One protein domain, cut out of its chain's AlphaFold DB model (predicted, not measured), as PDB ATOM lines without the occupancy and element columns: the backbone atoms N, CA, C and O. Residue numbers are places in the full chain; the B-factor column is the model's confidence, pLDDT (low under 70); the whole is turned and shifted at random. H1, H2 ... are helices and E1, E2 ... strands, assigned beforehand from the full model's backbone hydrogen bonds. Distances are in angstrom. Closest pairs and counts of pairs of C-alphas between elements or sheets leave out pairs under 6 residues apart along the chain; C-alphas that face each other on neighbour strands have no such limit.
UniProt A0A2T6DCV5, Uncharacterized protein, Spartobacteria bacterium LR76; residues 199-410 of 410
ATOM      1  N   THR A 199     224.608 271.142 164.796       97.81
ATOM      2  CA  THR A 199     223.208 271.340 165.176       97.81
ATOM      3  C   THR A 199     223.070 271.281 166.687       97.81
ATOM      4  O   THR A 199     223.444 270.295 167.315       97.81
ATOM      5  N   THR A 200     222.518 272.333 167.285       98.25
ATOM      6  CA  THR A 200     222.184 272.376 168.713       98.25
ATOM      7  C   THR A 200     220.674 272.400 168.898       98.25
ATOM      8  O   THR A 200     219.983 273.187 168.251       98.25
ATOM      9  N   VAL A 201     220.157 271.573 169.802       98.62
ATOM     10  CA  VAL A 201     218.739 271.560 170.188       98.62
ATOM     11  C   VAL A 201     218.658 271.816 171.687       98.62
ATOM     12  O   VAL A 201     218.949 270.934 172.490       98.62
ATOM     13  N   SER A 202     218.309 273.039 172.071       98.12
ATOM     14  CA  SER A 202     218.214 273.450 173.475       98.12
ATOM     15  C   SER A 202     216.789 273.474 174.018       98.12
ATOM     16  O   SER A 202     216.625 273.390 175.228       98.12
ATOM     17  N   SER A 203     215.767 273.548 173.157       98.06
ATOM     18  CA  SER A 203     214.360 273.384 173.550       98.06
ATOM     19  C   SER A 203     213.465 272.975 172.373       98.06
ATOM     20  O   SER A 203     213.843 273.076 171.195       98.06
ATOM     21  N   GLY A 204     212.247 272.536 172.703       97.88
ATOM     22  CA  GLY A 204     211.224 272.058 171.778       97.88
ATOM     23  C   GLY A 204     211.689 270.844 170.983       97.88
ATOM     24  O   GLY A 204     212.561 270.104 171.430       97.88
ATOM     25  N   THR A 205     211.143 270.666 169.781       97.94
ATOM     26  CA  THR A 205     211.393 269.464 168.970       97.94
ATOM     27  C   THR A 205     212.112 269.797 167.667       97.94
ATOM     28  O   THR A 205     211.732 270.738 166.965       97.94
ATOM     29  N   LEU A 206     213.134 269.012 167.328       98.38
ATOM     30  CA  LEU A 206     213.710 268.907 165.989       98.38
ATOM     31  C   LEU A 206     213.347 267.541 165.398       98.38
ATOM     32  O   LEU A 206     213.801 266.519 165.905       98.38
ATOM     33  N   LEU A 207     212.568 267.536 164.317       97.25
ATOM     34  CA  LEU A 207     212.221 266.346 163.543       97.25
ATOM     35  C   LEU A 207     213.054 266.287 162.260       97.25
ATOM     36  O   LEU A 207     212.935 267.148 161.381       97.25
ATOM     37  N   ILE A 208     213.887 265.259 162.139       96.69
ATOM     38  CA  ILE A 208     214.592 264.920 160.904       96.69
ATOM     39  C   ILE A 208     213.736 263.908 160.143       96.69
ATOM     40  O   ILE A 208     213.776 262.726 160.450       96.69
ATOM     41  N   ASN A 209     212.981 264.366 159.144       95.19
ATOM     42  CA  ASN A 209     212.107 263.528 158.301       95.19
ATOM     43  C   ASN A 209     212.631 263.394 156.858       95.19
ATOM     44  O   ASN A 209     211.949 262.883 155.976       95.19
ATOM     45  N   GLY A 210     213.828 263.919 156.602       95.38
ATOM     46  CA  GLY A 210     214.570 263.749 155.359       95.38
ATOM     47  C   GLY A 210     215.887 263.032 155.624       95.38
ATOM     48  O   GLY A 210     215.955 262.062 156.374       95.38
ATOM     49  N   THR A 211     216.970 263.549 155.056       96.94
ATOM     50  CA  THR A 211     218.319 263.085 155.403       96.94
ATOM     51  C   THR A 211     219.180 264.257 155.839       96.94
ATOM     52  O   THR A 211     218.963 265.395 155.421       96.94
ATOM     53  N   HIS A 212     220.166 264.000 156.687       98.00
ATOM     54  CA  HIS A 212     221.270 264.918 156.903       98.00
ATOM     55  C   HIS A 212     222.585 264.165 156.760       98.00
ATOM     56  O   HIS A 212     222.889 263.302 157.578       98.00
ATOM     57  N   THR A 213     223.359 264.507 155.732       97.06
ATOM     58  CA  THR A 213     224.663 263.899 155.468       97.06
ATOM     59  C   THR A 213     225.757 264.949 155.572       97.06
ATOM     60  O   THR A 213     225.795 265.880 154.771       97.06
ATOM     61  N   MET A 214     226.686 264.771 156.511       94.00
ATOM     62  CA  MET A 214     227.879 265.615 156.616       94.00
ATOM     63  C   MET A 214     229.058 264.911 155.947       94.00
ATOM     64  O   MET A 214     229.623 263.967 156.496       94.00
ATOM     65  N   SER A 215     229.415 265.344 154.736       86.69
ATOM     66  CA  SER A 215     230.481 264.712 153.937       86.69
ATOM     67  C   SER A 215     231.874 265.312 154.155       86.69
ATOM     68  O   SER A 215     232.858 264.774 153.655       86.69
ATOM     69  N   SER A 216     231.974 266.436 154.861       81.69
ATOM     70  CA  SER A 216     233.233 267.108 155.187       81.69
ATOM     71  C   SER A 216     233.059 267.939 156.459       81.69
ATOM     72  O   SER A 216     231.937 268.190 156.887       81.69
ATOM     73  N   GLY A 217     234.156 268.345 157.098       65.56
ATOM     74  CA  GLY A 217     234.101 269.220 158.269       65.56
ATOM     75  C   GLY A 217     235.270 269.013 159.227       65.56
ATOM     76  O   GLY A 217     235.838 267.928 159.325       65.56
ATOM     77  N   THR A 218     235.644 270.076 159.939       54.44
ATOM     78  CA  THR A 218     236.562 270.005 161.083       54.44
ATOM     79  C   THR A 218     235.907 269.231 162.226       54.44
ATOM     80  O   THR A 218     234.747 269.481 162.546       54.44
ATOM     81  N   THR A 219     236.671 268.330 162.840       51.94
ATOM     82  CA  THR A 219     236.317 267.310 163.843       51.94
ATOM     83  C   THR A 219     235.692 267.846 165.142       51.94
ATOM     84  O   THR A 219     236.245 267.663 166.229       51.94
ATOM     85  N   SER A 220     234.527 268.495 165.082       56.88
ATOM     86  CA  SER A 220     233.678 268.573 166.270       56.88
ATOM     87  C   SER A 220     233.302 267.137 166.622       56.88
ATOM     88  O   SER A 220     232.646 266.467 165.825       56.88
ATOM     89  N   ALA A 221     233.743 266.650 167.786       65.75
ATOM     90  CA  ALA A 221     233.435 265.294 168.254       65.75
ATOM     91  C   ALA A 221     231.918 265.021 168.276       65.75
ATOM     92  O   ALA A 221     231.484 263.882 168.132       65.75
ATOM     93  N   THR A 222     231.126 266.093 168.374       85.38
ATOM     94  CA  THR A 222     229.670 266.067 168.386       85.38
ATOM     95  C   THR A 222     229.120 266.990 167.301       85.38
ATOM     96  O   THR A 222     229.286 268.215 167.378       85.38
ATOM     97  N   ALA A 223     228.445 266.426 166.303       94.06
ATOM     98  CA  ALA A 223     227.781 267.194 165.251       94.06
ATOM     99  C   ALA A 223     226.332 267.555 165.614       94.06
ATOM    100  O   ALA A 223     225.818 268.571 165.148       94.06
ATOM    101  N   TYR A 224     225.704 266.779 166.500       97.50
ATOM    102  CA  TYR A 224     224.400 267.079 167.093       97.50
ATOM    103  C   TYR A 224     224.498 267.136 168.612       97.50
ATOM    104  O   TYR A 224     224.816 266.136 169.247       97.50
ATOM    105  N   ASN A 225     224.188 268.290 169.193       97.62
ATOM    106  CA  ASN A 225     224.205 268.512 170.634       97.62
ATOM    107  C   ASN A 225     222.796 268.859 171.134       97.62
ATOM    108  O   ASN A 225     222.319 269.983 170.954       97.62
ATOM    109  N   VAL A 226     222.110 267.897 171.743       98.44
ATOM    110  CA  VAL A 226     220.771 268.083 172.315       98.44
ATOM    111  C   VAL A 226     220.942 268.350 173.804       98.44
ATOM    112  O   VAL A 226     221.480 267.516 174.513       98.44
ATOM    113  N   THR A 227     220.530 269.515 174.292       96.50
ATOM    114  CA  THR A 227     220.812 269.978 175.669       96.50
ATOM    115  C   THR A 227     219.568 270.120 176.546       96.50
ATOM    116  O   THR A 227     219.703 270.449 177.717       96.50
ATOM    117  N   GLY A 228     218.375 269.881 175.994       92.56
ATOM    118  CA  GLY A 228     217.108 270.015 176.726       92.56
ATOM    119  C   GLY A 228     215.831 269.918 175.879       92.56
ATOM    120  O   GLY A 228     214.738 270.071 176.408       92.56
ATOM    121  N   GLY A 229     215.949 269.697 174.564       96.50
ATOM    122  CA  GLY A 229     214.810 269.448 173.674       96.50
ATOM    123  C   GLY A 229     214.707 267.989 173.227       96.50
ATOM    124  O   GLY A 229     215.426 267.119 173.714       96.50
ATOM    125  N   ILE A 230     213.831 267.746 172.258       97.81
ATOM    126  CA  ILE A 230     213.615 266.447 171.617       97.81
ATOM    127  C   ILE A 230     214.319 266.442 170.258       97.81
ATOM    128  O   ILE A 230     214.067 267.312 169.418       97.81
ATOM    129  N   LEU A 231     215.169 265.447 170.023       98.06
ATOM    130  CA  LEU A 231     215.573 265.039 168.680       98.06
ATOM    131  C   LEU A 231     214.707 263.851 168.267       98.06
ATOM    132  O   LEU A 231     214.630 262.870 168.998       98.06
ATOM    133  N   GLY A 232     214.073 263.927 167.106       95.81
ATOM    134  CA  GLY A 232     213.308 262.805 166.584       95.81
ATOM    135  C   GLY A 232     213.090 262.871 165.086       95.81
ATOM    136  O   GLY A 232     213.874 263.493 164.363       95.81
ATOM    137  N   GLY A 233     212.005 262.260 164.630       93.12
ATOM    138  CA  GLY A 233     211.654 262.147 163.223       93.12
ATOM    139  C   GLY A 233     211.901 260.747 162.682       93.12
ATOM    140  O   GLY A 233     212.079 259.786 163.427       93.12
ATOM    141  N   THR A 234     211.867 260.644 161.361       92.56
ATOM    142  CA  THR A 234     211.749 259.359 160.653       92.56
ATOM    143  C   THR A 234     212.764 259.190 159.526       92.56
ATOM    144  O   THR A 234     212.715 258.288 158.693       92.56
ATOM    145  N   GLY A 235     213.696 260.134 159.481       94.69
ATOM    146  CA  GLY A 235     214.742 260.239 158.494       94.69
ATOM    147  C   GLY A 235     216.047 259.589 158.933       94.69
ATOM    148  O   GLY A 235     216.099 258.666 159.749       94.69
ATOM    149  N   SER A 236     217.143 260.105 158.377       96.69
ATOM    150  CA  SER A 236     218.487 259.614 158.675       96.69
ATOM    151  C   SER A 236     219.487 260.732 158.953       96.69
ATOM    152  O   SER A 236     219.521 261.742 158.248       96.69
ATOM    153  N   ILE A 237     220.340 260.518 159.954       98.06
ATOM    154  CA  ILE A 237     221.521 261.325 160.266       98.06
ATOM    155  C   ILE A 237     222.769 260.504 159.918       98.06
ATOM    156  O   ILE A 237     223.109 259.541 160.605       98.06
ATOM    157  N   ASN A 238     223.469 260.901 158.857       97.62
ATOM    158  CA  ASN A 238     224.685 260.256 158.379       97.62
ATOM    159  C   ASN A 238     225.917 261.149 158.592       97.62
ATOM    160  O   ASN A 238     226.162 262.118 157.874       97.62
ATOM    161  N   LEU A 239     226.710 260.775 159.591       96.50
ATOM    162  CA  LEU A 239     227.964 261.405 160.003       96.50
ATOM    163  C   LEU A 239     229.173 260.489 159.766       96.50
ATOM    164  O   LEU A 239     230.283 260.805 160.194       96.50
ATOM    165  N   SER A 240     228.973 259.352 159.095       95.19
ATOM    166  CA  SER A 240     229.987 258.304 158.946       95.19
ATOM    167  C   SER A 240     231.246 258.776 158.219       95.19
ATOM    168  O   SER A 240     232.347 258.364 158.571       95.19
ATOM    169  N   ALA A 241     231.112 259.710 157.274       94.38
ATOM    170  CA  ALA A 241     232.246 260.293 156.559       94.38
ATOM    171  C   ALA A 241     233.173 261.131 157.462       94.38
ATOM    172  O   ALA A 241     234.345 261.307 157.137       94.38
ATOM    173  N   ILE A 242     232.660 261.641 158.588       93.38
ATOM    174  CA  ILE A 242     233.398 262.506 159.520       93.38
ATOM    175  C   ILE A 242     233.599 261.880 160.906       93.38
ATOM    176  O   ILE A 242     234.212 262.514 161.762       93.38
ATOM    177  N   ASN A 243     233.106 260.655 161.133       94.38
ATOM    178  CA  ASN A 243     233.219 259.925 162.401       94.38
ATOM    179  C   ASN A 243     232.773 260.740 163.632       94.38
ATOM    180  O   ASN A 243     233.412 260.698 164.683       94.38
ATOM    181  N   SER A 244     231.703 261.522 163.487       94.62
ATOM    182  CA  SER A 244     231.193 262.396 164.548       94.62
ATOM    183  C   SER A 244     229.963 261.801 165.230       94.62
ATOM    184  O   SER A 244     229.276 260.942 164.677       94.62
ATOM    185  N   GLY A 245     229.701 262.244 166.457       95.12
ATOM    186  CA  GLY A 245     228.630 261.733 167.297       95.12
ATOM    187  C   GLY A 245     227.411 262.642 167.426       95.12
ATOM    188  O   GLY A 245     227.376 263.801 166.994       95.12
ATOM    189  N   VAL A 246     226.423 262.084 168.113       98.12
ATOM    190  CA  VAL A 246     225.230 262.749 168.630       98.12
ATOM    191  C   VAL A 246     225.304 262.664 170.150       98.12
ATOM    192  O   VAL A 246     225.539 261.591 170.698       98.12
ATOM    193  N   THR A 247     225.122 263.779 170.847       98.12
ATOM    194  CA  THR A 247     225.128 263.814 172.313       98.12
ATOM    195  C   THR A 247     223.774 264.284 172.819       98.12
ATOM    196  O   THR A 247     223.282 265.331 172.395       98.12
ATOM    197  N   LEU A 248     223.201 263.514 173.743       98.56
ATOM    198  CA  LEU A 248     222.004 263.866 174.495       98.56
ATOM    199  C   LEU A 248     222.421 264.261 175.918       98.56
ATOM    200  O   LEU A 248     222.902 263.441 176.697       98.56
ATOM    201  N   GLY A 249     222.286 265.546 176.222       98.06
ATOM    202  CA  GLY A 249     222.535 266.144 177.529       98.06
ATOM    203  C   GLY A 249     221.389 265.914 178.515       98.06
ATOM    204  O   GLY A 249     220.357 265.341 178.182       98.06
ATOM    205  N   SER A 250     221.553 266.403 179.744       97.25
ATOM    206  CA  SER A 250     220.507 266.311 180.768       97.25
ATOM    207  C   SER A 250     219.204 266.975 180.304       97.25
ATOM    208  O   SER A 250     219.226 268.092 179.790       97.25
ATOM    209  N   GLY A 251     218.079 266.273 180.459       96.38
ATOM    210  CA  GLY A 251     216.760 266.734 180.011       96.38
ATOM    211  C   GLY A 251     216.524 266.638 178.499       96.38
ATOM    212  O   GLY A 251     215.426 266.953 178.043       96.38
ATOM    213  N   ALA A 252     217.516 266.206 177.714       98.25
ATOM    214  CA  ALA A 252     217.317 265.887 176.309       98.25
ATOM    215  C   ALA A 252     216.472 264.623 176.154       98.25
ATOM    216  O   ALA A 252     216.568 263.689 176.951       98.25
ATOM    217  N   LYS A 253     215.698 264.580 175.074       97.75
ATOM    218  CA  LYS A 253     214.919 263.412 174.683       97.75
ATOM    219  C   LYS A 253     215.264 262.970 173.266       97.75
ATOM    220  O   LYS A 253     215.584 263.795 172.405       97.75
ATOM    221  N   LEU A 254     215.153 261.674 173.029       97.69
ATOM    222  CA  LEU A 254     215.217 261.038 171.724       97.69
ATOM    223  C   LEU A 254     213.887 260.329 171.469       97.69
ATOM    224  O   LEU A 254     213.448 259.533 172.297       97.69
ATOM    225  N   ALA A 255     213.270 260.629 170.334       93.62
ATOM    226  CA  ALA A 255     212.043 259.990 169.881       93.62
ATOM    227  C   ALA A 255     212.279 259.368 168.501       93.62
ATOM    228  O   ALA A 255     212.746 260.056 167.592       93.62
ATOM    229  N   ALA A 256     211.982 258.082 168.337       81.00
ATOM    230  CA  ALA A 256     211.715 257.547 167.002       81.00
ATOM    231  C   ALA A 256     210.305 258.007 166.597       81.00
ATOM    232  O   ALA A 256     209.473 258.231 167.466       81.00
ATOM    233  N   GLY A 257     210.054 258.245 165.309       71.31
ATOM    234  CA  GLY A 257     208.747 258.752 164.888       71.31
ATOM    235  C   GLY A 257     208.588 260.276 164.998       71.31
ATOM    236  O   GLY A 257     209.465 261.027 165.445       71.31
ATOM    237  N   GLY A 258     207.454 260.771 164.500       61.75
ATOM    238  CA  GLY A 258     207.042 262.165 164.666       61.75
ATOM    239  C   GLY A 258     206.397 262.389 166.035       61.75
ATOM    240  O   GLY A 258     205.740 261.507 166.564       61.75
ATOM    241  N   SER A 259     206.501 263.602 166.589       49.06
ATOM    242  CA  SER A 259     205.784 263.935 167.831       49.06
ATOM    243  C   SER A 259     204.264 263.959 167.595       49.06
ATOM    244  O   SER A 259     203.715 264.959 167.138       49.06
ATOM    245  N   GLY A 260     203.579 262.853 167.907       48.91
ATOM    246  CA  GLY A 260     202.117 262.799 168.031       48.91
ATOM    247  C   GLY A 260     201.314 262.429 166.776       48.91
ATOM    248  O   GLY A 260     200.190 262.910 166.624       48.91
ATOM    249  N   GLY A 261     201.834 261.578 165.886       45.81
ATOM    250  CA  GLY A 261     201.086 261.029 164.744       45.81
ATOM    251  C   GLY A 261     201.170 259.503 164.677       45.81
ATOM    252  O   GLY A 261     202.215 258.941 164.958       45.81
ATOM    253  N   ALA A 262     200.085 258.829 164.277       44.03
ATOM    254  CA  ALA A 262     199.960 257.363 164.175       44.03
ATOM    255  C   ALA A 262     200.808 256.709 163.053       44.03
ATOM    256  O   ALA A 262     200.407 255.704 162.465       44.03
ATOM    257  N   SER A 263     201.946 257.304 162.718       55.38
ATOM    258  CA  SER A 263     202.929 256.783 161.782       55.38
ATOM    259  C   SER A 263     204.132 256.342 162.598       55.38
ATOM    260  O   SER A 263     205.015 257.135 162.916       55.38
ATOM    261  N   VAL A 264     204.101 255.074 162.976       59.00
ATOM    262  CA  VAL A 264     205.255 254.390 163.529       59.00
ATOM    263  C   VAL A 264     206.356 254.352 162.478       59.00
ATOM    264  O   VAL A 264     206.127 253.825 161.384       59.00
ATOM    265  N   GLU A 265     207.541 254.852 162.811       79.12
ATOM    266  CA  GLU A 265     208.647 254.969 161.859       79.12
ATOM    267  C   GLU A 265     210.014 254.856 162.568       79.12
ATOM    268  O   GLU A 265     210.128 255.027 163.784       79.12
ATOM    269  N   SER A 266     211.076 254.558 161.815       88.19
ATOM    270  CA  SER A 266     212.443 254.498 162.352       88.19
ATOM    271  C   SER A 266     213.187 255.822 162.215       88.19
ATOM    272  O   SER A 266     213.151 256.439 161.154       88.19
ATOM    273  N   LEU A 267     213.988 256.193 163.218       95.12
ATOM    274  CA  LEU A 267     215.052 257.193 163.053       95.12
ATOM    275  C   LEU A 267     216.400 256.484 162.899       95.12
ATOM    276  O   LEU A 267     216.795 255.688 163.753       95.12
ATOM    277  N   THR A 268     217.118 256.783 161.816       97.44
ATOM    278  CA  THR A 268     218.375 256.096 161.483       97.44
ATOM    279  C   THR A 268     219.602 256.966 161.736       97.44
ATOM    280  O   THR A 268     219.679 258.107 161.285       97.44
ATOM    281  N   PHE A 269     220.631 256.390 162.347       98.50
ATOM    282  CA  PHE A 269     221.951 256.979 162.529       98.50
ATOM    283  C   PHE A 269     223.014 256.163 161.784       98.50
ATOM    284  O   PHE A 269     223.009 254.932 161.794       98.50
ATOM    285  N   ALA A 270     223.955 256.854 161.147       98.00
ATOM    286  CA  ALA A 270     225.174 256.277 160.588       98.00
ATOM    287  C   ALA A 270     226.355 257.133 161.049       98.00
ATOM    288  O   ALA A 270     226.614 258.185 160.468       98.00
ATOM    289  N   LEU A 271     227.033 256.739 162.126       97.00
ATOM    290  CA  LEU A 271     227.995 257.600 162.826       97.00
ATOM    291  C   LEU A 271     229.461 257.248 162.538       97.00
ATOM    292  O   LEU A 271     230.360 257.919 163.043       97.00
ATOM    293  N   GLY A 272     229.734 256.230 161.714       95.44
ATOM    294  CA  GLY A 272     231.104 255.771 161.461       95.44
ATOM    295  C   GLY A 272     231.712 255.218 162.749       95.44
ATOM    296  O   GLY A 272     231.185 254.261 163.299       95.44
ATOM    297  N   THR A 273     232.781 255.830 163.262       94.81
ATOM    298  CA  THR A 273     233.316 255.519 164.606       94.81
ATOM    299  C   THR A 273     232.814 256.462 165.706       94.81
ATOM    300  O   THR A 273     233.317 256.418 166.828       94.81
ATOM    301  N   GLY A 274     231.883 257.365 165.388       95.81
ATOM    302  CA  GLY A 274     231.228 258.241 166.355       95.81
ATOM    303  C   GLY A 274     230.253 257.489 167.266       95.81
ATOM    304  O   GLY A 274     229.981 256.300 167.085       95.81
ATOM    305  N   SER A 275     229.699 258.196 168.250       96.75
ATOM    306  CA  SER A 275     228.765 257.621 169.222       96.75
ATOM    307  C   SER A 275     227.451 258.393 169.292       96.75
ATOM    308  O   SER A 275     227.444 259.623 169.196       96.75
ATOM    309  N   LEU A 276     226.348 257.667 169.485       98.44
ATOM    310  CA  LEU A 276     225.120 258.202 170.063       98.44
ATOM    311  C   LEU A 276     225.269 258.110 171.584       98.44
ATOM    312  O   LEU A 276     225.013 257.065 172.180       98.44
ATOM    313  N   ASN A 277     225.742 259.192 172.197       98.31
ATOM    314  CA  ASN A 277     225.982 259.258 173.632       98.31
ATOM    315  C   ASN A 277     224.722 259.732 174.354       98.31
ATOM    316  O   ASN A 277     224.293 260.879 174.184       98.31
ATOM    317  N   THR A 278     224.159 258.847 175.173       98.44
ATOM    318  CA  THR A 278     222.901 259.074 175.899       98.44
ATOM    319  C   THR A 278     223.097 259.275 177.401       98.44
ATOM    320  O   THR A 278     222.163 259.657 178.098       98.44
ATOM    321  N   THR A 279     224.321 259.081 177.897       98.31
ATOM    322  CA  THR A 279     224.648 258.952 179.327       98.31
ATOM    323  C   THR A 279     224.190 260.126 180.191       98.31
ATOM    324  O   THR A 279     223.747 259.923 181.317       98.31
ATOM    325  N   ALA A 280     224.257 261.357 179.678       98.12
ATOM    326  CA  ALA A 280     223.803 262.534 180.413       98.12
ATOM    327  C   ALA A 280     222.271 262.682 180.409       98.12
ATOM    328  O   ALA A 280     221.718 263.197 181.382       98.12
ATOM    329  N   ALA A 281     221.591 262.228 179.355       98.25
ATOM    330  CA  ALA A 281     220.133 262.252 179.266       98.25
ATOM    331  C   ALA A 281     219.480 261.260 180.235       98.25
ATOM    332  O   ALA A 281     218.478 261.606 180.847       98.25
ATOM    333  N   ILE A 282     220.096 260.091 180.430       98.00
ATOM    334  CA  ILE A 282     219.627 259.014 181.327       98.00
ATOM    335  C   ILE A 282     220.302 259.028 182.708       98.00
ATOM    336  O   ILE A 282     220.135 258.119 183.508       98.00
ATOM    337  N   GLY A 283     221.130 260.035 183.000       95.06
ATOM    338  CA  GLY A 283     221.929 260.061 184.230       95.06
ATOM    339  C   GLY A 283     221.138 260.393 185.502       95.06
ATOM    340  O   GLY A 283     221.673 260.266 186.604       95.06
ATOM    341  N   ALA A 284     219.895 260.858 185.371       94.56
ATOM    342  CA  ALA A 284     218.993 261.138 186.487       94.56
ATOM    343  C   ALA A 284     217.898 260.064 186.573       94.56
ATOM    344  O   ALA A 284     217.630 259.367 185.608       94.56
ATOM    345  N   ALA A 285     217.227 259.939 187.719       91.00
ATOM    346  CA  ALA A 285     216.121 258.993 187.850       91.00
ATOM    347  C   ALA A 285     214.878 259.464 187.072       91.00
ATOM    348  O   ALA A 285     214.524 260.644 187.139       91.00
ATOM    349  N   ASN A 286     214.164 258.526 186.439       93.25
ATOM    350  CA  ASN A 286     212.900 258.766 185.729       93.25
ATOM    351  C   ASN A 286     212.987 259.848 184.643       93.25
ATOM    352  O   ASN A 286     212.152 260.754 184.588       93.25
ATOM    353  N   THR A 287     214.022 259.807 183.805       96.88
ATOM    354  CA  THR A 287     214.254 260.887 182.834       96.88
ATOM    355  C   THR A 287     213.223 260.933 181.710       96.88
ATOM    356  O   THR A 287     212.984 262.009 181.155       96.88
ATOM    357  N   GLY A 288     212.614 259.793 181.353       96.31
ATOM    358  CA  GLY A 288     211.796 259.679 180.139       96.31
ATOM    359  C   GLY A 288     212.540 260.188 178.895       96.31
ATOM    360  O   GLY A 288     211.938 260.847 178.040       96.31
ATOM    361  N   ALA A 289     213.862 259.983 178.856       97.50
ATOM    362  CA  ALA A 289     214.753 260.414 177.786       97.50
ATOM    363  C   ALA A 289     214.444 259.719 176.454       97.50
ATOM    364  O   ALA A 289     214.712 260.286 175.397       97.50
ATOM    365  N   PHE A 290     213.875 258.518 176.485       97.69
ATOM    366  CA  PHE A 290     213.537 257.743 175.299       97.69
ATOM    367  C   PHE A 290     212.027 257.657 175.123       97.69
ATOM    368  O   PHE A 290     211.350 256.991 175.897       97.69
ATOM    369  N   VAL A 291     211.500 258.319 174.098       95.44
ATOM    370  CA  VAL A 291     210.064 258.340 173.792       95.44
ATOM    371  C   VAL A 291     209.790 257.343 172.674       95.44
ATOM    372  O   VAL A 291     210.433 257.421 171.626       95.44
ATOM    373  N   PHE A 292     208.891 256.393 172.920       94.12
ATOM    374  CA  PHE A 292     208.600 255.299 171.992       94.12
ATOM    375  C   PHE A 292     207.109 254.970 171.953       94.12
ATOM    376  O   PHE A 292     206.483 254.687 172.980       94.12
ATOM    377  N   GLU A 293     206.563 254.875 170.751       93.12
ATOM    378  CA  GLU A 293     205.249 254.322 170.482       93.12
ATOM    379  C   GLU A 293     205.301 252.808 170.201       93.12
ATOM    380  O   GLU A 293     206.058 252.310 169.365       93.12
ATOM    381  N   LEU A 294     204.442 252.042 170.880       93.31
ATOM    382  CA  LEU A 294     204.387 250.582 170.804       93.31
ATOM    383  C   LEU A 294     203.049 250.109 170.220       93.31
ATOM    384  O   LEU A 294     202.059 250.025 170.943       93.31
ATOM    385  N   GLY A 295     202.998 249.768 168.931       92.12
ATOM    386  CA  GLY A 295     201.860 249.063 168.320       92.12
ATOM    387  C   GLY A 295     202.058 247.545 168.293       92.12
ATOM    388  O   GLY A 295     202.544 246.953 169.260       92.12
ATOM    389  N   SER A 296     201.670 246.876 167.202       91.62
ATOM    390  CA  SER A 296     201.903 245.428 167.064       91.62
ATOM    391  C   SER A 296     203.394 245.115 166.969       91.62
ATOM    392  O   SER A 296     204.108 245.816 166.272       91.62
ATOM    393  N   ASN A 297     203.866 244.029 167.573       86.25
ATOM    394  CA  ASN A 297     205.282 243.631 167.564       86.25
ATOM    395  C   ASN A 297     205.724 242.853 166.308       86.25
ATOM    396  O   ASN A 297     206.585 241.978 166.381       86.25
ATOM    397  N   LEU A 298     205.108 243.121 165.156       85.50
ATOM    398  CA  LEU A 298     205.326 242.333 163.940       85.50
ATOM    399  C   LEU A 298     206.502 242.838 163.110       85.50
ATOM    400  O   LEU A 298     207.221 242.048 162.502       85.50
ATOM    401  N   THR A 299     206.669 244.155 163.021       84.25
ATOM    402  CA  THR A 299     207.673 244.774 162.152       84.25
ATOM    403  C   THR A 299     208.287 245.986 162.861       84.25
ATOM    404  O   THR A 299     207.612 247.022 162.954       84.25
ATOM    405  N   PRO A 300     209.528 245.860 163.380       84.19
ATOM    406  CA  PRO A 300     210.279 246.987 163.927       84.19
ATOM    407  C   PRO A 300     210.302 248.171 162.965       84.19
ATOM    408  O   PRO A 300     210.398 247.971 161.753       84.19
ATOM    409  N   GLY A 301     210.165 249.389 163.488       79.94
ATOM    410  CA  GLY A 301     210.252 250.602 162.674       79.94
ATOM    411  C   GLY A 301     209.059 250.866 161.756       79.94
ATOM    412  O   GLY A 301     209.084 251.810 160.975       79.94
ATOM    413  N   SER A 302     208.029 250.018 161.809       83.25
ATOM    414  CA  SER A 302     206.806 250.160 161.007       83.25
ATOM    415  C   SER A 302     205.531 249.951 161.816       83.25
ATOM    416  O   SER A 302     204.492 250.504 161.467       83.25
ATOM    417  N   THR A 303     205.579 249.130 162.865       87.62
ATOM    418  CA  THR A 303     204.413 248.835 163.721       87.62
ATOM    419  C   THR A 303     204.637 249.126 165.204       87.62
ATOM    420  O   THR A 303     203.669 249.308 165.936       87.62
ATOM    421  N   TYR A 304     205.894 249.263 165.624       91.75
ATOM    422  CA  TYR A 304     206.316 250.073 166.767       91.75
ATOM    423  C   TYR A 304     207.620 250.826 166.436       91.75
ATOM    424  O   TYR A 304     208.312 250.475 165.472       91.75
ATOM    425  N   ASP A 305     207.927 251.857 167.213       93.25
ATOM    426  CA  ASP A 305     209.058 252.751 166.977       93.25
ATOM    427  C   ASP A 305     210.408 252.058 167.152       93.25
ATOM    428  O   ASP A 305     210.589 251.211 168.029       93.25
ATOM    429  N   GLN A 306     211.385 252.446 166.333       94.62
ATOM    430  CA  GLN A 306     212.737 251.897 166.410       94.62
ATOM    431  C   GLN A 306     213.798 252.963 166.125       94.62
ATOM    432  O   GLN A 306     213.708 253.726 165.164       94.62
ATOM    433  N   ILE A 307     214.866 252.960 166.916       97.75
ATOM    434  CA  ILE A 307     216.103 253.667 166.592       97.75
ATOM    435  C   ILE A 307     217.072 252.681 165.938       97.75
ATOM    436  O   ILE A 307     217.394 251.643 166.514       97.75
ATOM    437  N   LEU A 308     217.563 253.019 164.748       97.31
ATOM    438  CA  LEU A 308     218.521 252.199 164.005       97.31
ATOM    439  C   LEU A 308     219.897 252.871 163.990       97.31
ATOM    440  O   LEU A 308     220.014 254.028 163.594       97.31
ATOM    441  N   LEU A 309     220.955 252.155 164.367       98.38
ATOM    442  CA  LEU A 309     222.347 252.592 164.254       98.38
ATOM    443  C   LEU A 309     223.081 251.688 163.264       98.38
ATOM    444  O   LEU A 309     223.599 250.638 163.614       98.38
ATOM    445  N   THR A 310     223.184 252.132 162.017       98.12
ATOM    446  CA  THR A 310     223.877 251.395 160.940       98.12
ATOM    447  C   THR A 310     225.405 251.480 161.016       98.12
ATOM    448  O   THR A 310     226.102 250.785 160.289       98.12
ATOM    449  N   SER A 311     225.940 252.381 161.841       98.06
ATOM    450  CA  SER A 311     227.355 252.447 162.220       98.06
ATOM    451  C   SER A 311     227.529 253.336 163.450       98.06
ATOM    452  O   SER A 311     226.706 254.222 163.709       98.06
ATOM    453  N   GLY A 312     228.635 253.137 164.160       97.44
ATOM    454  CA  GLY A 312     228.956 253.810 165.415       97.44
ATOM    455  C   GLY A 312     228.413 253.077 166.630       97.44
ATOM    456  O   GLY A 312     227.844 251.994 166.527       97.44
ATOM    457  N   THR A 313     228.610 253.671 167.802       97.69
ATOM    458  CA  THR A 313     228.278 253.032 169.081       97.69
ATOM    459  C   THR A 313     227.152 253.772 169.792       97.69
ATOM    460  O   THR A 313     227.267 254.971 170.059       97.69
ATOM    461  N   LEU A 314     226.087 253.059 170.159       98.69
ATOM    462  CA  LEU A 314     225.150 253.530 171.178       98.69
ATOM    463  C   LEU A 314     225.828 253.406 172.547       98.69
ATOM    464  O   LEU A 314     226.211 252.306 172.941       98.69
ATOM    465  N   ASP A 315     225.989 254.522 173.253       98.69
ATOM    466  CA  ASP A 315     226.546 254.555 174.607       98.69
ATOM    467  C   ASP A 315     225.441 254.843 175.627       98.69
ATOM    468  O   ASP A 315     224.877 255.945 175.666       98.69
ATOM    469  N   ILE A 316     225.138 253.824 176.434       98.62
ATOM    470  CA  ILE A 316     224.151 253.846 177.524       98.62
ATOM    471  C   ILE A 316     224.817 253.932 178.904       98.62
ATOM    472  O   ILE A 316     224.131 253.927 179.922       98.62
ATOM    473  N   GLY A 317     226.151 253.990 178.958       98.25
ATOM    474  CA  GLY A 317     226.916 253.993 180.201       98.25
ATOM    475  C   GLY A 317     226.750 252.723 181.042       98.25
ATOM    476  O   GLY A 317     226.009 251.799 180.721       98.25
ATOM    477  N   THR A 318     227.498 252.627 182.137       97.75
ATOM    478  CA  THR A 318     227.523 251.421 182.979       97.75
ATOM    479  C   THR A 318     226.517 251.524 184.116       97.75
ATOM    480  O   THR A 318     226.724 252.302 185.047       97.75
ATOM    481  N   GLY A 319     225.457 250.720 184.065       97.44
ATOM    482  CA  GLY A 319     224.452 250.660 185.123       97.44
ATOM    483  C   GLY A 319     223.563 251.899 185.200       97.44
ATOM    484  O   GLY A 319     222.971 252.128 186.248       97.44
ATOM    485  N   LEU A 320     223.515 252.704 184.131       97.44
ATOM    486  CA  LEU A 320     222.739 253.944 184.092       97.44
ATOM    487  C   LEU A 320     221.332 253.722 183.546       97.44
ATOM    488  O   LEU A 320     220.384 254.199 184.147       97.44
ATOM    489  N   LEU A 321     221.201 253.002 182.428       98.44
ATOM    490  CA  LEU A 321     219.926 252.899 181.726       98.44
ATOM    491  C   LEU A 321     218.908 252.044 182.483       98.44
ATOM    492  O   LEU A 321     219.076 250.826 182.584       98.44
ATOM    493  N   GLU A 322     217.826 252.663 182.931       97.94
ATOM    494  CA  GLU A 322     216.713 252.011 183.612       97.94
ATOM    495  C   GLU A 322     215.422 252.088 182.790       97.94
ATOM    496  O   GLU A 322     215.269 252.876 181.857       97.94
ATOM    497  N   ALA A 323     214.438 251.265 183.145       97.06
ATOM    498  CA  ALA A 323     213.147 251.241 182.465       97.06
ATOM    499  C   ALA A 323     212.361 252.550 182.636       97.06
ATOM    500  O   ALA A 323     211.536 252.885 181.793       97.06
ATOM    501  N   THR A 324     212.659 253.321 183.682       96.25
ATOM    502  CA  THR A 324     212.069 254.642 183.934       96.25
ATOM    503  C   THR A 324     212.635 255.752 183.044       96.25
ATOM    504  O   THR A 324     212.118 256.868 183.045       96.25
ATOM    505  N   ASP A 325     213.702 255.481 182.292       98.06
ATOM    506  CA  ASP A 325     214.227 256.416 181.292       98.06
ATOM    507  C   ASP A 325     213.449 256.355 179.975       98.06
ATOM    508  O   ASP A 325     213.692 257.157 179.074       98.06
ATOM    509  N   PHE A 326     212.486 255.439 179.873       97.62
ATOM    510  CA  PHE A 326     211.580 255.322 178.745       97.62
ATOM    511  C   PHE A 326     210.208 255.916 179.061       97.62
ATOM    512  O   PHE A 326     209.659 255.736 180.147       97.62
ATOM    513  N   ASP A 327     209.642 256.588 178.068       95.62
ATOM    514  CA  ASP A 327     208.268 257.068 178.018       95.62
ATOM    515  C   ASP A 327     207.557 256.310 176.889       95.62
ATOM    516  O   ASP A 327     207.733 256.612 175.706       95.62
ATOM    517  N   PHE A 328     206.833 255.248 177.254       94.75
ATOM    518  CA  PHE A 328     206.162 254.370 176.298       94.75
ATOM    519  C   PHE A 328     204.701 254.771 176.101       94.75
ATOM    520  O   PHE A 328     203.926 254.822 177.055       94.75
ATOM    521  N   THR A 329     204.291 254.926 174.844       92.94
ATOM    522  CA  THR A 329     202.884 255.091 174.465       92.94
ATOM    523  C   THR A 329     202.396 253.854 173.716       92.94
ATOM    524  O   THR A 329     202.857 253.555 172.620       92.94
ATOM    525  N   THR A 330     201.433 253.114 174.268       92.56
ATOM    526  CA  THR A 330     200.861 251.944 173.579       92.56
ATOM    527  C   THR A 330     199.848 252.367 172.514       92.56
ATOM    528  O   THR A 330     198.944 253.157 172.795       92.56
ATOM    529  N   LEU A 331     199.941 251.790 171.319       91.00
ATOM    530  CA  LEU A 331     199.038 252.015 170.191       91.00
ATOM    531  C   LEU A 331     198.114 250.810 169.950       91.00
ATOM    532  O   LEU A 331     198.216 249.758 170.583       91.00
ATOM    533  N   ALA A 332     197.193 250.950 168.994       89.38
ATOM    534  CA  ALA A 332     196.358 249.838 168.552       89.38
ATOM    535  C   ALA A 332     197.223 248.655 168.072       89.38
ATOM    536  O   ALA A 332     198.175 248.828 167.315       89.38
ATOM    537  N   GLY A 333     196.869 247.444 168.506       90.06
ATOM    538  CA  GLY A 333     197.624 246.227 168.194       90.06
ATOM    539  C   GLY A 333     198.768 245.915 169.162       90.06
ATOM    540  O   GLY A 333     199.376 244.857 169.014       90.06
ATOM    541  N   PHE A 334     199.032 246.774 170.154       94.56
ATOM    542  CA  PHE A 334     199.948 246.476 171.258       94.56
ATOM    543  C   PHE A 334     199.601 245.160 171.966       94.56
ATOM    544  O   PHE A 334     198.427 244.849 172.187       94.56
ATOM    545  N   GLY A 335     200.623 244.388 172.338       94.56
ATOM    546  CA  GLY A 335     200.441 243.111 173.016       94.56
ATOM    547  C   GLY A 335     201.750 242.446 173.430       94.56
ATOM    548  O   GLY A 335     202.815 243.050 173.455       94.56
ATOM    549  N   THR A 336     201.666 241.164 173.782       95.25
ATOM    550  CA  THR A 336     202.812 240.390 174.274       95.25
ATOM    551  C   THR A 336     203.852 240.115 173.192       95.25
ATOM    552  O   THR A 336     203.497 239.762 172.067       95.25
ATOM    553  N   GLY A 337     205.122 240.108 173.584       96.00
ATOM    554  CA  GLY A 337     206.262 239.634 172.804       96.00
ATOM    555  C   GLY A 337     207.424 240.619 172.856       96.00
ATOM    556  O   GLY A 337     207.558 241.352 173.829       96.00
ATOM    557  N   VAL A 338     208.290 240.603 171.847       96.75
ATOM    558  CA  VAL A 338     209.555 241.351 171.877       96.75
ATOM    559  C   VAL A 338     209.478 242.573 170.973       96.75
ATOM    560  O   VAL A 338     209.091 242.461 169.815       96.75
ATOM    561  N   TYR A 339     209.883 243.720 171.508       97.12
ATOM    562  CA  TYR A 339     209.993 244.993 170.807       97.12
ATOM    563  C   TYR A 339     211.466 245.401 170.763       97.12
ATOM    564  O   TYR A 339     212.082 245.611 171.807       97.12
ATOM    565  N   VAL A 340     212.053 245.488 169.570       96.94
ATOM    566  CA  VAL A 340     213.445 245.942 169.375       96.94
ATOM    567  C   VAL A 340     213.487 247.468 169.328       96.94
ATOM    568  O   VAL A 340     213.210 248.053 168.288       96.94
ATOM    569  N   LEU A 341     213.815 248.107 170.451       97.38
ATOM    570  CA  LEU A 341     213.787 249.569 170.588       97.38
ATOM    571  C   LEU A 341     215.005 250.223 169.929       97.38
ATOM    572  O   LEU A 341     214.870 251.213 169.213       97.38
ATOM    573  N   PHE A 342     216.185 249.638 170.144       98.38
ATOM    574  CA  PHE A 342     217.412 250.012 169.446       98.38
ATOM    575  C   PHE A 342     217.987 248.792 168.742       98.38
ATOM    576  O   PHE A 342     218.110 247.728 169.352       98.38
ATOM    577  N   ASP A 343     218.358 248.985 167.485       97.75
ATOM    578  CA  ASP A 343     219.060 248.019 166.644       97.75
ATOM    579  C   ASP A 343     220.368 248.664 166.184       97.75
ATOM    580  O   ASP A 343     220.342 249.717 165.540       97.75
ATOM    581  N   ALA A 344     221.509 248.117 166.599       98.12
ATOM    582  CA  ALA A 344     222.821 248.686 166.318       98.12
ATOM    583  C   ALA A 344     223.736 247.695 165.596       98.12
ATOM    584  O   ALA A 344     223.822 246.531 165.950       98.12
ATOM    585  N   ASP A 345     224.513 248.170 164.626       96.94
ATOM    586  CA  ASP A 345     225.487 247.343 163.898       96.94
ATOM    587  C   ASP A 345     226.700 246.951 164.770       96.94
ATOM    588  O   ASP A 345     227.372 245.947 164.542       96.94
ATOM    589  N   SER A 346     226.983 247.740 165.809       96.88
ATOM    590  CA  SER A 346     228.050 247.493 166.783       96.88
ATOM    591  C   SER A 346     227.478 247.235 168.173       96.88
ATOM    592  O   SER A 346     226.424 247.760 168.527       96.88
ATOM    593  N   ALA A 347     228.208 246.468 168.989       98.00
ATOM    594  CA  ALA A 347     227.818 246.214 170.372       98.00
ATOM    595  C   ALA A 347     227.600 247.531 171.136       98.00
ATOM    596  O   ALA A 347     228.443 248.433 171.113       98.00
ATOM    597  N   ILE A 348     226.463 247.614 171.822       98.69
ATOM    598  CA  ILE A 348     226.079 248.721 172.689       98.69
ATOM    599  C   ILE A 348     227.117 248.838 173.809       98.69
ATOM    600  O   ILE A 348     227.461 247.861 174.480       98.69
ATOM    601  N   SER A 349     227.623 250.053 174.008       98.56
ATOM    602  CA  SER A 349     228.569 250.374 175.073       98.56
ATOM    603  C   SER A 349     227.815 250.633 176.370       98.56
ATOM    604  O   SER A 349     226.993 251.547 176.440       98.56
ATOM    605  N   GLY A 350     228.122 249.850 177.403       98.25
ATOM    606  CA  GLY A 350     227.546 250.007 178.734       98.25
ATOM    607  C   GLY A 350     226.767 248.786 179.220       98.25
ATOM    608  O   GLY A 350     226.922 247.677 178.713       98.25
ATOM    609  N   SER A 351     225.952 248.990 180.249       98.06
ATOM    610  CA  SER A 351     225.073 247.975 180.826       98.06
ATOM    611  C   SER A 351     223.809 248.622 181.376       98.06
ATOM    612  O   SER A 351     223.838 249.769 181.822       98.06
ATOM    613  N   LEU A 352     222.717 247.859 181.411       98.50
ATOM    614  CA  LEU A 352     221.486 248.288 182.071       98.50
ATOM    615  C   LEU A 352     221.711 248.512 183.573       98.50
ATOM    616  O   LEU A 352     222.578 247.876 184.183       98.50
ATOM    617  N   GLY A 353     220.926 249.424 184.140       97.38
ATOM    618  CA  GLY A 353     220.793 249.645 185.573       97.38
ATOM    619  C   GLY A 353     220.007 248.534 186.269       97.38
ATOM    620  O   GLY A 353     219.703 247.488 185.690       97.38
ATOM    621  N   ALA A 354     219.694 248.747 187.546       95.62
ATOM    622  CA  ALA A 354     219.051 247.724 188.369       95.62
ATOM    623  C   ALA A 354     217.560 247.557 188.036       95.62
ATOM    624  O   ALA A 354     217.026 246.448 188.113       95.62
ATOM    625  N   ASN A 355     216.892 248.647 187.656       96.38
ATOM    626  CA  ASN A 355     215.460 248.658 187.385       96.38
ATOM    627  C   ASN A 355     215.193 248.456 185.891       96.38
ATOM    628  O   ASN A 355     215.123 249.416 185.130       96.38
ATOM    629  N   THR A 356     215.021 247.210 185.454       97.44
ATOM    630  CA  THR A 356     214.757 246.886 184.037       97.44
ATOM    631  C   THR A 356     213.288 246.609 183.728       97.44
ATOM    632  O   THR A 356     212.941 246.385 182.572       97.44
ATOM    633  N   THR A 357     212.411 246.633 184.728       96.94
ATOM    634  CA  THR A 357     210.987 246.318 184.570       96.94
ATOM    635  C   THR A 357     210.133 247.582 184.613       96.94
ATOM    636  O   THR A 357     210.333 248.436 185.472       96.94
ATOM    637  N   VAL A 358     209.151 247.669 183.716       95.69
ATOM    638  CA  VAL A 358     208.185 248.772 183.627       95.69
ATOM    639  C   VAL A 358     206.762 248.228 183.519       95.69
ATOM    640  O   VAL A 358     206.512 247.224 182.850       95.69
ATOM    641  N   ASP A 359     205.828 248.893 184.191       94.69
ATOM    642  CA  ASP A 359     204.397 248.696 183.983       94.69
ATOM    643  C   ASP A 359     203.968 249.474 182.731       94.69
ATOM    644  O   ASP A 359     204.150 250.688 182.656       94.69
ATOM    645  N   LEU A 360     203.435 248.766 181.736       94.81
ATOM    646  CA  LEU A 360     202.980 249.346 180.466       94.81
ATOM    647  C   LEU A 360     201.468 249.629 180.482       94.81
ATOM    648  O   LEU A 360     200.886 249.991 179.457       94.81
ATOM    649  N   GLY A 361     200.825 249.446 181.636       90.50
ATOM    650  CA  GLY A 361     199.388 249.529 181.810       90.50
ATOM    651  C   GLY A 361     198.647 248.347 181.186       90.50
ATOM    652  O   GLY A 361     199.216 247.446 180.568       90.50
ATOM    653  N   ASN A 362     197.322 248.349 181.345       85.19
ATOM    654  CA  ASN A 362     196.414 247.358 180.749       85.19
ATOM    655  C   ASN A 362     196.746 245.889 181.077       85.19
ATOM    656  O   ASN A 362     196.379 244.991 180.317       85.19
ATOM    657  N   GLY A 363     197.401 245.620 182.211       90.94
ATOM    658  CA  GLY A 363     197.766 244.262 182.592       90.94
ATOM    659  C   GLY A 363     199.020 243.745 181.892       90.94
ATOM    660  O   GLY A 363     199.144 242.525 181.765       90.94
ATOM    661  N   TYR A 364     199.911 244.617 181.408       95.56
ATOM    662  CA  TYR A 364     201.163 244.245 180.749       95.56
ATOM    663  C   TYR A 364     202.385 244.787 181.485       95.56
ATOM    664  O   TYR A 364     202.441 245.937 181.905       95.56
ATOM    665  N   THR A 365     203.419 243.956 181.560       96.19
ATOM    666  CA  THR A 365     204.723 244.317 182.110       96.19
ATOM    667  C   THR A 365     205.783 244.165 181.029       96.19
ATOM    668  O   THR A 365     205.839 243.140 180.346       96.19
ATOM    669  N   GLY A 366     206.634 245.177 180.884       97.31
ATOM    670  CA  GLY A 366     207.806 245.161 180.017       97.31
ATOM    671  C   GLY A 366     209.085 244.915 180.809       97.31
ATOM    672  O   GLY A 366     209.228 245.406 181.924       97.31
ATOM    673  N   THR A 367     210.028 244.159 180.248       98.31
ATOM    674  CA  THR A 367     211.382 243.997 180.806       98.31
ATOM    675  C   THR A 367     212.432 244.314 179.750       98.31
ATOM    676  O   THR A 367     212.420 243.716 178.672       98.31
ATOM    677  N   LEU A 368     213.332 245.246 180.060       98.56
ATOM    678  CA  LEU A 368     214.471 245.610 179.227       98.56
ATOM    679  C   LEU A 368     215.582 244.562 179.313       98.56
ATOM    680  O   LEU A 368     215.920 244.076 180.394       98.56
ATOM    681  N   SER A 369     216.196 244.263 178.173       98.50
ATOM    682  CA  SER A 369     217.400 243.433 178.102       98.50
ATOM    683  C   SER A 369     218.244 243.773 176.877       98.50
ATOM    684  O   SER A 369     217.712 244.193 175.851       98.50
ATOM    685  N   LEU A 370     219.551 243.532 176.972       98.38
ATOM    686  CA  LEU A 370     220.435 243.508 175.809       98.38
ATOM    687  C   LEU A 370     220.348 242.132 175.134       98.38
ATOM    688  O   LEU A 370     220.388 241.104 175.812       98.38
ATOM    689  N   ALA A 371     220.217 242.120 173.812       97.25
ATOM    690  CA  ALA A 371     220.093 240.920 172.987       97.25
ATOM    691  C   ALA A 371     221.129 240.917 171.851       97.25
ATOM    692  O   ALA A 371     221.856 241.891 171.657       97.25
ATOM    693  N   ASP A 372     221.219 239.794 171.135       96.50
ATOM    694  CA  ASP A 372     222.020 239.641 169.912       96.50
ATOM    695  C   ASP A 372     223.504 240.007 170.075       96.50
ATOM    696  O   ASP A 372     224.111 240.689 169.266       96.50
ATOM    697  N   SER A 373     224.137 239.507 171.140       95.94
ATOM    698  CA  SER A 373     225.520 239.879 171.504       95.94
ATOM    699  C   SER A 373     225.671 241.368 171.847       95.94
ATOM    700  O   SER A 373     226.700 241.982 171.573       95.94
ATOM    701  N   ASN A 374     224.647 241.920 172.501       96.94
ATOM    702  CA  ASN A 374     224.527 243.311 172.935       96.94
ATOM    703  C   ASN A 374     224.407 244.326 171.796       96.94
ATOM    704  O   ASN A 374     224.673 245.500 172.022       96.94
ATOM    705  N   THR A 375     224.016 243.924 170.592       98.00
ATOM    706  CA  THR A 375     223.725 244.870 169.505       98.00
ATOM    707  C   THR A 375     222.313 245.443 169.593       98.00
ATOM    708  O   THR A 375     222.067 246.544 169.113       98.00
ATOM    709  N   ASN A 376     221.400 244.741 170.271       98.31
ATOM    710  CA  ASN A 376     220.000 245.139 170.374       98.31
ATOM    711  C   ASN A 376     219.618 245.491 171.812       98.31
ATOM    712  O   ASN A 376     219.926 244.742 172.742       98.31
ATOM    713  N   LEU A 377     218.883 246.592 171.991       98.50
ATOM    714  CA  LEU A 377     218.141 246.874 173.221       98.50
ATOM    715  C   LEU A 377     216.671 246.553 172.983       98.50
ATOM    716  O   LEU A 377     216.008 247.191 172.161       98.50
ATOM    717  N   ILE A 378     216.165 245.565 173.714       98.44
ATOM    718  CA  ILE A 378     214.812 245.046 173.528       98.44
ATOM    719  C   ILE A 378     213.955 245.245 174.775       98.44
ATOM    720  O   ILE A 378     214.460 245.245 175.898       98.44
ATOM    721  N   LEU A 379     212.646 245.335 174.564       98.38
ATOM    722  CA  LEU A 379     211.613 245.269 175.589       98.38
ATOM    723  C   LEU A 379     210.802 243.986 175.392       98.38
ATOM    724  O   LEU A 379     210.143 243.801 174.369       98.38
ATOM    725  N   THR A 380     210.842 243.094 176.378       98.00
ATOM    726  CA  THR A 380     210.010 241.886 176.394       98.00
ATOM    727  C   THR A 380     208.736 242.159 177.177       98.00
ATOM    728  O   THR A 380     208.786 242.385 178.385       98.00
ATOM    729  N   VAL A 381     207.599 242.129 176.492       97.81
ATOM    730  CA  VAL A 381     206.270 242.407 177.040       97.81
ATOM    731  C   VAL A 381     205.534 241.105 177.324       97.81
ATOM    732  O   VAL A 381     205.340 240.270 176.435       97.81
ATOM    733  N   VAL A 382     205.070 240.945 178.559       95.69
ATOM    734  CA  VAL A 382     204.275 239.797 179.017       95.69
ATOM    735  C   VAL A 382     203.036 240.278 179.777       95.69
ATOM    736  O   VAL A 382     203.033 241.404 180.275       95.69
ATOM    737  N   PRO A 383     201.969 239.465 179.892       94.56
ATOM    738  CA  PRO A 383     200.862 239.793 180.779       94.56
ATOM    739  C   PRO A 383     201.348 239.825 182.230       94.56
ATOM    740  O   PRO A 383     202.193 239.017 182.623       94.56
ATOM    741  N   GLU A 384     200.777 240.712 183.038       84.75
ATOM    742  CA  GLU A 384     201.069 240.803 184.461       84.75
ATOM    743  C   GLU A 384     200.888 239.434 185.151       84.75
ATOM    744  O   GLU A 384     199.923 238.708 184.862       84.75
ATOM    745  N   PRO A 385     201.756 239.077 186.120       72.88
ATOM    746  CA  PRO A 385     201.716 237.776 186.795       72.88
ATOM    747  C   PRO A 385     200.350 237.426 187.410       72.88
ATOM    748  O   PRO A 385     199.945 236.260 187.458       72.88
ATOM    749  N   GLN A 386     199.609 238.436 187.866       68.12
ATOM    750  CA  GLN A 386     198.292 238.275 188.489       68.12
ATOM    751  C   GLN A 386     197.217 237.902 187.456       68.12
ATOM    752  O   GLN A 386     196.365 237.057 187.722       68.12
ATOM    753  N   THR A 387     197.296 238.460 186.246       61.12
ATOM    754  CA  THR A 387     196.405 238.130 185.124       61.12
ATOM    755  C   THR A 387     196.642 236.697 184.646       61.12
ATOM    756  O   THR A 387     195.690 235.941 184.432       61.12
ATOM    757  N   ALA A 388     197.911 236.283 184.553       60.12
ATOM    758  CA  ALA A 388     198.279 234.917 184.181       60.12
ATOM    759  C   ALA A 388     197.778 233.884 185.211       60.12
ATOM    760  O   ALA A 388     197.212 232.851 184.848       60.12
ATOM    761  N   THR A 389     197.918 234.182 186.504       59.72
ATOM    762  CA  THR A 389     197.477 233.286 187.586       59.72
ATOM    763  C   THR A 389     195.953 233.227 187.741       59.72
ATOM    764  O   THR A 389     195.417 232.132 187.935       59.72
ATOM    765  N   LEU A 390     195.222 234.340 187.578       59.34
ATOM    766  CA  LEU A 390     193.751 234.336 187.587       59.34
ATOM    767  C   LEU A 390     193.164 233.511 186.433       59.34
ATOM    768  O   LEU A 390     192.195 232.777 186.637       59.34
ATOM    769  N   LEU A 391     193.756 233.589 185.237       57.50
ATOM    770  CA  LEU A 391     193.327 232.800 184.080       57.50
ATOM    771  C   LEU A 391     193.514 231.295 184.330       57.50
ATOM    772  O   LEU A 391     192.604 230.501 184.072       57.50
ATOM    773  N   CYS A 392     194.653 230.897 184.901       62.09
ATOM    774  CA  CYS A 392     194.902 229.508 185.290       62.09
ATOM    775  C   CYS A 392     193.920 229.014 186.367       62.09
ATOM    776  O   CYS A 392     193.416 227.892 186.270       62.09
ATOM    777  N   LEU A 393     193.591 229.846 187.361       63.12
ATOM    778  CA  LEU A 393     192.608 229.512 188.401       63.12
ATOM    779  C   LEU A 393     191.181 229.407 187.843       63.12
ATOM    780  O   LEU A 393     190.453 228.478 188.201       63.12
ATOM    781  N   ALA A 394     190.780 230.293 186.931       58.84
ATOM    782  CA  ALA A 394     189.465 230.258 186.287       58.84
ATOM    783  C   ALA A 394     189.281 229.007 185.406       58.84
ATOM    784  O   ALA A 394     188.242 228.338 185.470       58.84
ATOM    785  N   LEU A 395     190.304 228.629 184.635       63.56
ATOM    786  CA  LEU A 395     190.302 227.395 183.841       63.56
ATOM    787  C   LEU A 395     190.304 226.145 184.732       63.56
ATOM    788  O   LEU A 395     189.540 225.210 184.480       63.56
ATOM    789  N   GLY A 396     191.085 226.150 185.817       58.53
ATOM    790  CA  GLY A 396     191.102 225.073 186.811       58.53
ATOM    791  C   GLY A 396     189.744 224.870 187.491       58.53
ATOM    792  O   GLY A 396     189.253 223.744 187.583       58.53
ATOM    793  N   MET A 397     189.076 225.955 187.890       58.78
ATOM    794  CA  MET A 397     187.730 225.910 188.473       58.78
ATOM    795  C   MET A 397     186.698 225.383 187.469       58.78
ATOM    796  O   MET A 397     185.887 224.521 187.813       58.78
ATOM    797  N   THR A 398     186.766 225.812 186.208       59.88
ATOM    798  CA  THR A 398     185.870 225.335 185.141       59.88
ATOM    799  C   THR A 398     186.039 223.831 184.896       59.88
ATOM    800  O   THR A 398     185.048 223.098 184.832       59.88
ATOM    801  N   PHE A 399     187.279 223.330 184.871       57.50
ATOM    802  CA  PHE A 399     187.563 221.893 184.790       57.50
ATOM    803  C   PHE A 399     187.000 221.110 185.984       57.50
ATOM    804  O   PHE A 399     186.396 220.051 185.797       57.50
ATOM    805  N   VAL A 400     187.127 221.637 187.206       68.06
ATOM    806  CA  VAL A 400     186.584 221.002 188.422       68.06
ATOM    807  C   VAL A 400     185.053 220.945 188.395       68.06
ATOM    808  O   VAL A 400     184.473 219.917 188.762       68.06
ATOM    809  N   PHE A 401     184.376 221.994 187.922       59.34
ATOM    810  CA  PHE A 401     182.916 222.001 187.785       59.34
ATOM    811  C   PHE A 401     182.421 221.027 186.707       59.34
ATOM    812  O   PHE A 401     181.455 220.293 186.941       59.34
ATOM    813  N   VAL A 402     183.105 220.937 185.562       63.16
ATOM    814  CA  VAL A 402     182.766 219.981 184.492       63.16
ATOM    815  C   VAL A 402     183.017 218.533 184.935       63.16
ATOM    816  O   VAL A 402     182.163 217.667 184.725       63.16
ATOM    817  N   ALA A 403     184.129 218.262 185.621       55.09
ATOM    818  CA  ALA A 403     184.443 216.936 186.154       55.09
ATOM    819  C   ALA A 403     183.458 216.494 187.253       55.09
ATOM    820  O   ALA A 403     183.020 215.340 187.266       55.09
ATOM    821  N   ARG A 404     183.045 217.407 188.146       57.28
ATOM    822  CA  ARG A 404     182.019 217.131 189.171       57.28
ATOM    823  C   ARG A 404     180.636 216.880 188.573       57.28
ATOM    824  O   ARG A 404     179.913 216.033 189.092       57.28
ATOM    825  N   ARG A 405     180.267 217.568 187.489       57.12
ATOM    826  CA  ARG A 405     178.980 217.354 186.803       57.12
ATOM    827  C   ARG A 405     178.917 215.989 186.110       57.12
ATOM    828  O   ARG A 405     177.885 215.336 186.195       57.12
ATOM    829  N   ARG A 406     180.018 215.525 185.504       54.72
ATOM    830  CA  ARG A 406     180.086 214.199 184.858       54.72
ATOM    831  C   ARG A 406     179.996 213.034 185.850       54.72
ATOM    832  O   ARG A 406     179.292 212.077 185.570       54.72
ATOM    833  N   ARG A 407     180.609 213.142 187.037       54.72
ATOM    834  CA  ARG A 407     180.523 212.105 188.091       54.72
ATOM    835  C   ARG A 407     179.148 211.967 188.753       54.72
ATOM    836  O   ARG A 407     178.930 211.007 189.473       54.72
ATOM    837  N   ARG A 408     178.246 212.935 188.572       56.28
ATOM    838  CA  ARG A 408     176.867 212.870 189.090       56.28
ATOM    839  C   ARG A 408     175.867 212.310 188.071       56.28
ATOM    840  O   ARG A 408     174.693 212.206 188.397       56.28
ATOM    841  N   GLN A 409     176.310 212.011 186.847       53.53
ATOM    842  CA  GLN A 409     175.478 211.463 185.766       53.53
ATOM    843  C   GLN A 409     175.891 210.043 185.334       53.53
ATOM    844  O   GLN A 409     175.329 209.515 184.379       53.53
ATOM    845  N   SER A 410     176.853 209.442 186.036       45.38
ATOM    846  CA  SER A 410     177.233 208.023 185.994       45.38
ATOM    847  C   SER A 410     176.834 207.377 187.308       45.38
ATOM    848  O   SER A 410     176.336 206.236 187.278       45.38
TER     849      SER A 410
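Overview. This is residues 199 to 410 of the 410 residues of an uncharacterized protein of Spartobacteria bacterium LR76 (UniProt A0A2T6DCV5). The chain is wound in stacked turns, a solenoid of mostly parallel strands, and one long helix, H1, sticks out from its far end as a free arm with residues 389 to 410. Strands E1 to E14 make the turns, E2, E5, E8, E10 and E12 stacking along one wall, and the antiparallel strands E15, E16 and E17 follow at the end from which H1 leaves. The printed part has 212 residues with seventeen named strands, E1 to E17 in order, then one named helix; the class is mostly strand, in a branched mixed sheet of twelve strands and an all-parallel sheet in the order E2, E5, E8, E10, E12. The whole is loose, with a radius of gyration of the C-alphas of 21.0 A and spans of 89 by 32 by 31 A; the arm makes much of the length, and the body without it spans 57 by 33 by 31 A.

Along the chain. E1 is residues 199 to 201, beginning at C-alpha 199 (223.208, 271.340, 165.176). E2 is 205 to 208, E3 211 to 213, E4 222 to 226, E5 230 to 232, E6 236 to 238, E7 245 to 248 and E8 253 to 255. E9, residues 266 to 277, is 18.3 A long and bends by 131 degrees at residue 273. E10 is 290 to 294. E11, the longest strand by residues, is 306 to 321, 16.9 A long, and bends by 123 degrees at residue 311. E12 is 326 to 330. E13, residues 337 to 344, is 20.0 A long and bends by 58 degrees at residue 341. E14 is 349 to 352 and E15 357 to 359. E16, 364 to 371, is 20.7 A long, and E17, 376 to 383, is 22.4 A long. H1, residues 385 to 406, is 32.1 A long and ends at C-alpha 406 (180.086, 214.199, 184.858).

Arrangement. In the branched sheet E1 is the parallel neighbour of E4, with N 199 and O 223 2.9 A apart, and E4 of E7, with N 226 and O 247 at 2.9 A. E3 is the parallel neighbour of E6, with N 212 and O 236 at 2.8 A. E6, by N 237 and O 268 at 2.8 A, and E7, by N 246 and O 275 at 2.9 A, lie on one side of E9. E11 lies on the other side of E9, with N 269 and O 308 at 2.7 A. On the other side of E11 from E9 are E13, with N 307 and O 341 at 2.9 A, and E14, with N 316 and O 349 at 2.9 A. E13 and E17 are antiparallel at 167 degrees, with N 339 and O 379 at 2.9 A. E15, E16 and E17 form a meander, each strand the antiparallel neighbour of the one before, and two hairpins; N 358 and O 366 are 2.9 A apart, and N 367 and O 380 2.9 A. In the other sheet N 206 and O 230, N 231 and O 253, and N 291 and O 254 are each 2.9 A apart, and N 327 and O 290 2.8 A. The two sheets form a sandwich, two sheets face to face, their facing parts 8.2 A centre to centre, with strands at 75 degrees. In H1 every O i to N i+4 pair is within hydrogen-bond range; H1 is apart from E16.

Size, cuts and confidence. The C-alphas farthest apart, of Thr 218 and Ser 410, the chain's last residue, are 89.3 A apart. The printed part has no cut. The links E9 to E10 and E10 to E11 are long. The mean pLDDT of the printed part is 88.6; residues 217 to 221, 258 to 264 and 386 to 410 are under 70.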